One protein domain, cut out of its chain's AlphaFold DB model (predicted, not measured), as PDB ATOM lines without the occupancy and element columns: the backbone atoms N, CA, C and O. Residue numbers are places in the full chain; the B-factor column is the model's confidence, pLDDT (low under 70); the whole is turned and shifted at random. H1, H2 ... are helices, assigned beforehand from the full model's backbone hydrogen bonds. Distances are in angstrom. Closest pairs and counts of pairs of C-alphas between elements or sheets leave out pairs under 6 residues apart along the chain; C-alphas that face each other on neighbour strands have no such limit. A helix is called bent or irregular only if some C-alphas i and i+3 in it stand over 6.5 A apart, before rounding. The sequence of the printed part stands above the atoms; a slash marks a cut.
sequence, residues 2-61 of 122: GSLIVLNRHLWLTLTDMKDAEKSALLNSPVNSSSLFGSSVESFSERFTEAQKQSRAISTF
ATOM      1  N   GLY A   2      54.399  92.711  37.071       73.12
ATOM      2  CA  GLY A   2      54.877  94.021  37.570       73.12
ATOM      3  C   GLY A   2      55.542  94.032  38.961       73.12
ATOM      4  O   GLY A   2      56.495  94.772  39.167       73.12
ATOM      5  N   SER A   3      55.108  93.173  39.894       80.56
ATOM      6  CA  SER A   3      55.641  93.124  41.273       80.56
ATOM      7  C   SER A   3      57.149  92.817  41.347       80.56
ATOM      8  O   SER A   3      57.872  93.414  42.140       80.56
ATOM      9  N   LEU A   4      57.661  91.957  40.457       88.38
ATOM     10  CA  LEU A   4      59.085  91.611  40.414       88.38
ATOM     11  C   LEU A   4      59.963  92.805  40.002       88.38
ATOM     12  O   LEU A   4      61.063  92.972  40.521       88.38
ATOM     13  N   ILE A   5      59.483  93.639  39.079       85.00
ATOM     14  CA  ILE A   5      60.212  94.825  38.604       85.00
ATOM     15  C   ILE A   5      60.285  95.865  39.727       85.00
ATOM     16  O   ILE A   5      61.341  96.446  39.963       85.00
ATOM     17  N   VAL A   6      59.191  96.031  40.478       87.00
ATOM     18  CA  VAL A   6      59.124  96.911  41.652       87.00
ATOM     19  C   VAL A   6      60.094  96.448  42.742       87.00
ATOM     20  O   VAL A   6      60.893  97.251  43.220       87.00
ATOM     21  N   LEU A   7      60.108  95.156  43.084       89.06
ATOM     22  CA  LEU A   7      61.034  94.618  44.088       89.06
ATOM     23  C   LEU A   7      62.503  94.800  43.681       89.06
ATOM     24  O   LEU A   7      63.304  95.268  44.486       89.06
ATOM     25  N   ASN A   8      62.849  94.479  42.432       88.94
ATOM     26  CA  ASN A   8      64.207  94.680  41.925       88.94
ATOM     27  C   ASN A   8      64.621  96.155  41.968       88.94
ATOM     28  O   ASN A   8      65.755  96.455  42.335       88.94
ATOM     29  N   ARG A   9      63.703  97.076  41.646       89.56
ATOM     30  CA  ARG A   9      63.941  98.524  41.712       89.56
ATOM     31  C   ARG A   9      64.207  98.987  43.144       89.56
ATOM     32  O   ARG A   9      65.163  99.722  43.373       89.56
ATOM     33  N   HIS A  10      63.406  98.532  44.107       90.19
ATOM     34  CA  HIS A  10      63.624  98.845  45.519       90.19
ATOM     35  C   HIS A  10      64.946  98.278  46.029       90.19
ATOM     36  O   HIS A  10      65.706  99.019  46.642       90.19
ATOM     37  N   LEU A  11      65.255  97.015  45.724       91.50
ATOM     38  CA  LEU A  11      66.508  96.383  46.134       91.50
ATOM     39  C   LEU A  11      67.725  97.139  45.588       91.50
ATOM     40  O   LEU A  11      68.653  97.426  46.339       91.50
ATOM     41  N   TRP A  12      67.700  97.505  44.305       91.00
ATOM     42  CA  TRP A  12      68.757  98.315  43.703       91.00
ATOM     43  C   TRP A  12      68.951  99.634  44.453       91.00
ATOM     44  O   TRP A  12      70.067  99.941  44.860       91.00
ATOM     45  N   LEU A  13      67.866 100.373  44.705       89.88
ATOM     46  CA  LEU A  13      67.938 101.652  45.415       89.88
ATOM     47  C   LEU A  13      68.362 101.509  46.882       89.88
ATOM     48  O   LEU A  13      68.980 102.421  47.428       89.88
ATOM     49  N   THR A  14      68.061 100.383  47.529       91.50
ATOM     50  CA  THR A  14      68.536 100.078  48.886       91.50
ATOM     51  C   THR A  14      70.047  99.874  48.922       91.50
ATOM     52  O   THR A  14      70.691 100.327  49.865       91.50
ATOM     53  N   LEU A  15      70.611  99.212  47.910       91.62
ATOM     54  CA  LEU A  15      72.042  98.902  47.848       91.62
ATOM     55  C   LEU A  15      72.888 100.077  47.346       91.62
ATOM     56  O   LEU A  15      74.077 100.149  47.651       91.62
ATOM     57  N   THR A  16      72.300 100.998  46.584       87.38
ATOM     58  CA  THR A  16      73.003 102.193  46.113       87.38
ATOM     59  C   THR A  16      73.117 103.258  47.203       87.38
ATOM     60  O   THR A  16      72.120 103.643  47.828       87.38
ATOM     61  N   ASP A  17      74.321 103.807  47.358       88.12
ATOM     62  CA  ASP A  17      74.601 104.972  48.201       88.12
ATOM     63  C   ASP A  17      74.147 106.269  47.505       88.12
ATOM     64  O   ASP A  17      74.936 107.050  46.977       88.12
ATOM     65  N   MET A  18      72.828 106.442  47.415       87.19
ATOM     66  CA  MET A  18      72.175 107.636  46.872       87.19
ATOM     67  C   MET A  18      71.397 108.366  47.965       87.19
ATOM     68  O   MET A  18      70.924 107.754  48.931       87.19
ATOM     69  N   LYS A  19      71.196 109.672  47.789       90.75
ATOM     70  CA  LYS A  19      70.381 110.468  48.717       90.75
ATOM     71  C   LYS A  19      68.903 110.097  48.588       90.75
ATOM     72  O   LYS A  19      68.425 109.819  47.489       90.75
ATOM     73  N   ASP A  20      68.148 110.170  49.684       89.56
ATOM     74  CA  ASP A  20      66.715 109.822  49.691       89.56
ATOM     75  C   ASP A  20      65.888 110.649  48.697       89.56
ATOM     76  O   ASP A  20      64.981 110.131  48.045       89.56
ATOM     77  N   ALA A  21      66.255 111.920  48.503       87.75
ATOM     78  CA  ALA A  21      65.643 112.781  47.495       87.75
ATOM     79  C   ALA A  21      65.779 112.192  46.077       87.75
ATOM     80  O   ALA A  21      64.798 112.115  45.337       87.75
ATOM     81  N   GLU A  22      66.964 111.698  45.723       87.69
ATOM     82  CA  GLU A  22      67.255 111.116  44.408       87.69
ATOM     83  C   GLU A  22      66.593 109.742  44.257       87.69
ATOM     84  O   GLU A  22      66.012 109.446  43.214       87.69
ATOM     85  N   LYS A  23      66.588 108.935  45.327       90.62
ATOM     86  CA  LYS A  23      65.879 107.646  45.383       90.62
ATOM     87  C   LYS A  23      64.378 107.820  45.160       90.62
ATOM     88  O   LYS A  23      63.776 107.036  44.432       90.62
ATOM     89  N   SER A  24      63.770 108.850  45.750       86.69
ATOM     90  CA  SER A  24      62.336 109.119  45.596       86.69
ATOM     91  C   SER A  24      61.972 109.560  44.173       86.69
ATOM     92  O   SER A  24      61.021 109.029  43.601       86.69
ATOM     93  N   ALA A  25      62.769 110.430  43.543       86.12
ATOM     94  CA  ALA A  25      62.634 110.744  42.115       86.12
ATOM     95  C   ALA A  25      62.770 109.466  41.262       86.12
ATOM     96  O   ALA A  25      61.925 109.172  40.413       86.12
ATOM     97  N   LEU A  26      63.767 108.654  41.634       85.31
ATOM     98  CA  LEU A  26      64.014 107.259  41.284       85.31
ATOM     99  C   LEU A  26      62.794 106.343  41.312       85.31
ATOM    100  O   LEU A  26      62.727 105.413  40.525       85.31
ATOM    101  N   LEU A  27      61.846 106.537  42.226       86.12
ATOM    102  CA  LEU A  27      60.685 105.664  42.458       86.12
ATOM    103  C   LEU A  27      59.392 106.206  41.846       86.12
ATOM    104  O   LEU A  27      58.531 105.421  41.462       86.12
ATOM    105  N   ASN A  28      59.292 107.523  41.685       85.38
ATOM    106  CA  ASN A  28      58.098 108.184  41.159       85.38
ATOM    107  C   ASN A  28      57.942 108.056  39.632       85.38
ATOM    108  O   ASN A  28      56.846 108.250  39.110       85.38
ATOM    109  N   SER A  29      59.010 107.715  38.902       83.38
ATOM    110  CA  SER A  29      58.933 107.495  37.452       83.38
ATOM    111  C   SER A  29      58.138 106.227  37.101       83.38
ATOM    112  O   SER A  29      58.381 105.179  37.715       83.38
ATOM    113  N   PRO A  30      57.269 106.257  36.070       79.19
ATOM    114  CA  PRO A  30      56.550 105.073  35.606       79.19
ATOM    115  C   PRO A  30      57.505 103.916  35.277       79.19
ATOM    116  O   PRO A  30      58.614 104.108  34.773       79.19
ATOM    117  N   VAL A  31      57.072 102.698  35.604       76.19
ATOM    118  CA  VAL A  31      57.825 101.463  35.367       76.19
ATOM    119  C   VAL A  31      57.551 100.992  33.943       76.19
ATOM    120  O   VAL A  31      56.392 100.803  33.577       76.19
ATOM    121  N   ASN A  32      58.600 100.775  33.150       76.88
ATOM    122  CA  ASN A  32      58.462 100.173  31.830       76.88
ATOM    123  C   ASN A  32      58.823  98.684  31.902       76.88
ATOM    124  O   ASN A  32      59.761  98.297  32.592       76.88
ATOM    125  N   SER A  33      58.105  97.825  31.184       72.62
ATOM    126  CA  SER A  33      58.377  96.376  31.212       72.62
ATOM    127  C   SER A  33      59.748  96.011  30.626       72.62
ATOM    128  O   SER A  33      60.304  94.974  30.978       72.62
ATOM    129  N   SER A  34      60.316  96.883  29.788       78.50
ATOM    130  CA  SER A  34      61.655  96.744  29.210       78.50
ATOM    131  C   SER A  34      62.784  97.325  30.070       78.50
ATOM    132  O   SER A  34      63.946  97.031  29.804       78.50
ATOM    133  N   SER A  35      62.483  98.156  31.080       76.25
ATOM    134  CA  SER A  35      63.503  98.864  31.868       76.25
ATOM    135  C   SER A  35      63.036  99.171  33.295       76.25
ATOM    136  O   SER A  35      61.993  99.791  33.504       76.25
ATOM    137  N   LEU A  36      63.863  98.805  34.283       79.56
ATOM    138  CA  LEU A  36      63.600  98.938  35.728       79.56
ATOM    139  C   LEU A  36      63.271 100.377  36.177       79.56
ATOM    140  O   LEU A  36      62.442 100.582  37.068       79.56
ATOM    141  N   PHE A  37      63.896 101.371  35.540       81.06
ATOM    142  CA  PHE A  37      63.780 102.788  35.904       81.06
ATOM    143  C   PHE A  37      63.244 103.681  34.773       81.06
ATOM    144  O   PHE A  37      63.067 104.884  34.970       81.06
ATOM    145  N   GLY A  38      62.972 103.109  33.594       83.75
ATOM    146  CA  GLY A  38      62.561 103.873  32.415       83.75
ATOM    147  C   GLY A  38      63.575 104.965  32.047       83.75
ATOM    148  O   GLY A  38      64.776 104.797  32.244       83.75
ATOM    149  N   SER A  39      63.083 106.100  31.546       83.38
ATOM    150  CA  SER A  39      63.897 107.265  31.159       83.38
ATOM    151  C   SER A  39      64.424 108.085  32.348       83.38
ATOM    152  O   SER A  39      65.192 109.027  32.166       83.38
ATOM    153  N   SER A  40      64.043 107.752  33.588       82.69
ATOM    154  CA  SER A  40      64.426 108.544  34.765       82.69
ATOM    155  C   SER A  40      65.928 108.513  35.040       82.69
ATOM    156  O   SER A  40      66.487 109.515  35.480       82.69
ATOM    157  N   VAL A  41      66.594 107.389  34.763       84.50
ATOM    158  CA  VAL A  41      68.053 107.262  34.927       84.50
ATOM    159  C   VAL A  41      68.799 108.150  33.934       84.50
ATOM    160  O   VAL A  41      69.801 108.759  34.297       84.50
ATOM    161  N   GLU A  42      68.285 108.281  32.712       86.19
ATOM    162  CA  GLU A  42      68.872 109.143  31.684       86.19
ATOM    163  C   GLU A  42      68.839 110.611  32.129       86.19
ATOM    164  O   GLU A  42      69.880 111.267  32.152       86.19
ATOM    165  N   SER A  43      67.699 111.082  32.647       84.31
ATOM    166  CA  SER A  43      67.592 112.440  33.204       84.31
ATOM    167  C   SER A  43      68.537 112.687  34.389       84.31
ATOM    168  O   SER A  43      69.110 113.768  34.517       84.31
ATOM    169  N   PHE A  44      68.762 111.679  35.239       85.06
ATOM    170  CA  PHE A  44      69.708 111.788  36.350       85.06
ATOM    171  C   PHE A  44      71.152 111.883  35.845       85.06
ATOM    172  O   PHE A  44      71.934 112.695  36.341       85.06
ATOM    173  N   SER A  45      71.497 111.096  34.822       87.00
ATOM    174  CA  SER A  45      72.827 111.116  34.206       87.00
ATOM    175  C   SER A  45      73.142 112.456  33.536       87.00
ATOM    176  O   SER A  45      74.258 112.969  33.667       87.00
ATOM    177  N   GLU A  46      72.147 113.071  32.894       90.19
ATOM    178  CA  GLU A  46      72.271 114.401  32.300       90.19
ATOM    179  C   GLU A  46      72.560 115.441  33.386       90.19
ATOM    180  O   GLU A  46      73.558 116.157  33.303       90.19
ATOM    181  N   ARG A  47      71.781 115.443  34.476       86.31
ATOM    182  CA  ARG A  47      71.982 116.363  35.608       86.31
ATOM    183  C   ARG A  47      73.332 116.170  36.283       86.31
ATOM    184  O   ARG A  47      73.974 117.152  36.651       86.31
ATOM    185  N   PHE A  48      73.787 114.928  36.419       85.75
ATOM    186  CA  PHE A  48      75.120 114.637  36.935       85.75
ATOM    187  C   PHE A  48      76.212 115.201  36.019       85.75
ATOM    188  O   PHE A  48      77.146 115.841  36.497       85.75
ATOM    189  N   THR A  49      76.076 115.021  34.705       88.06
ATOM    190  CA  THR A  49      77.030 115.534  33.710       88.06
ATOM    191  C   THR A  49      77.060 117.064  33.699       88.06
ATOM    192  O   THR A  49      78.133 117.670  33.686       88.06
ATOM    193  N   GLU A  50      75.892 117.703  33.769       87.50
ATOM    194  CA  GLU A  50      75.758 119.156  33.885       87.50
ATOM    195  C   GLU A  50      76.396 119.676  35.177       87.50
ATOM    196  O   GLU A  50      77.213 120.599  35.131       87.50
ATOM    197  N   ALA A  51      76.090 119.055  36.317       84.88
ATOM    198  CA  ALA A  51      76.659 119.419  37.611       84.88
ATOM    199  C   ALA A  51      78.180 119.203  37.647       84.88
ATOM    200  O   ALA A  51      78.918 120.037  38.174       84.88
ATOM    201  N   GLN A  52      78.679 118.124  37.035       85.12
ATOM    202  CA  GLN A  52      80.110 117.859  36.920       85.12
ATOM    203  C   GLN A  52      80.797 118.914  36.044       85.12
ATOM    204  O   GLN A  52      81.865 119.416  36.405       85.12
ATOM    205  N   LYS A  53      80.185 119.284  34.914       88.56
ATOM    206  CA  LYS A  53      80.681 120.351  34.037       88.56
ATOM    207  C   LYS A  53      80.732 121.690  34.776       88.56
ATOM    208  O   LYS A  53      81.744 122.383  34.691       88.56
ATOM    209  N   GLN A  54      79.685 122.031  35.526       80.25
ATOM    210  CA  GLN A  54      79.634 123.247  36.341       80.25
ATOM    211  C   GLN A  54      80.700 123.242  37.446       80.25
ATOM    212  O   GLN A  54      81.419 124.223  37.605       80.25
ATOM    213  N   SER A  55      80.868 122.126  38.157       80.50
ATOM    214  CA  SER A  55      81.899 121.970  39.192       80.50
ATOM    215  C   SER A  55      83.313 122.165  38.632       80.50
ATOM    216  O   SER A  55      84.102 122.941  39.177       80.50
ATOM    217  N   ARG A  56      83.617 121.550  37.480       78.25
ATOM    218  CA  ARG A  56      84.899 121.753  36.784       78.25
ATOM    219  C   ARG A  56      85.098 123.209  36.369       78.25
ATOM    220  O   ARG A  56      86.182 123.744  36.586       78.25
ATOM    221  N   ALA A  57      84.063 123.862  35.843       74.00
ATOM    222  CA  ALA A  57      84.126 125.273  35.471       74.00
ATOM    223  C   ALA A  57      84.375 126.196  36.679       74.00
ATOM    224  O   ALA A  57      85.059 127.199  36.537       74.00
ATOM    225  N   ILE A  58      83.883 125.860  37.873       67.38
ATOM    226  CA  ILE A  58      84.174 126.628  39.098       67.38
ATOM    227  C   ILE A  58      85.607 126.359  39.574       67.38
ATOM    228  O   ILE A  58      86.314 127.287  39.963       67.38
ATOM    229  N   SER A  59      86.076 125.110  39.479       63.53
ATOM    230  CA  SER A  59      87.446 124.748  39.866       63.53
ATOM    231  C   SER A  59      88.517 125.467  39.039       63.53
ATOM    232  O   SER A  59      89.593 125.739  39.559       63.53
ATOM    233  N   THR A  60      88.216 125.858  37.794       61.69
ATOM    234  CA  THR A  60      89.146 126.639  36.964       61.69
ATOM    235  C   THR A  60      89.316 128.094  37.415       61.69
ATOM    236  O   THR A  60      90.249 128.746  36.958       61.69
ATOM    237  N   PHE A  61      88.461 128.612  38.307       56.75
ATOM    238  CA  PHE A  61      88.591 129.973  38.851       56.75
ATOM    239  C   PHE A  61      89.338 130.039  40.186       56.75
ATOM    240  O   PHE A  61      89.738 131.125  40.601       56.75
TER     241      PHE A  61
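This is residues 2 to 61 of the 122 residues of an uncharacterized protein of Anabarilius grahami (UniProt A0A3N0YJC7). The model is a small compact head with one long helical arm sticking out of it. The head, residues 2 to 44, holds H1 and H2, which run opposite ways, the long link of residues 29 to 39, and the first residues of H3; the arm is the rest of H3 with the two residues after it, residues 45 to 61. The printed part has 60 residues, with three named helices in the order H1, H2, H3 and no named strand, and its class is all helix. As a whole it is loose, with a radius of gyration of the C-alphas of 14.2 A, and its C-alphas span 49 by 20 by 14 A, the length being made by the arm.

Begin at C-alpha 2, at (54.877, 94.021, 37.570); from there H1 runs through residues 2 to 15, 20.6 A from first to last C-alpha. After four residues you reach C-alpha 20 at (66.715, 109.822, 49.691), where H2 begins; it takes residues 20 to 28 and is 12.2 A long. Eleven residues further on, find C-alpha 40 at (64.426, 108.544, 34.765), the first of H3, which runs through residues 40 to 59 for 28.6 A and ends at C-alpha 59, at (87.446, 124.748, 39.866). None of the three helices is bent or irregular.

Look first at Leu 13 and Lys 23, whose C-alphas, 6.3 A apart, are the closest of H1 and H2. These two helices only just touch, with 3 pairs of C-alphas within 8 A, and H1 does so with residues 9 to 13 alone. They form a helical hairpin, running opposite ways at a shallow tilt of 12 degrees. Next compare Leu 26 with Ser 40, the closest C-alphas of H2 and H3, 6.7 A apart. H2 and H3 also only just touch, with 3 such pairs, and H3 does so with residues 40 to 41 alone. They too form a helical hairpin, running opposite ways at a shallow tilt of 32 degrees, only just short of steep. H1 and H3 are apart. Along the backbones of H1, H2 and H3, every O i to N i+4 pair is within hydrogen-bond range.

The C-alphas of Ser 3 and Phe 61 are the two farthest apart, at 49.5 A. Residues 45 to 61, of which 45 to 59 belong to H3, stand free; without them, 43 residues remain, spanning 25 by 20 by 13 A with a radius of gyration of the C-alphas of 9.7 A. The link from H1 to H2 is tight, and the link from H2 to H3 is long. The printed part has no cut. Its mean pLDDT is 83.4, and you will find values under 70 at residues 58 to 61.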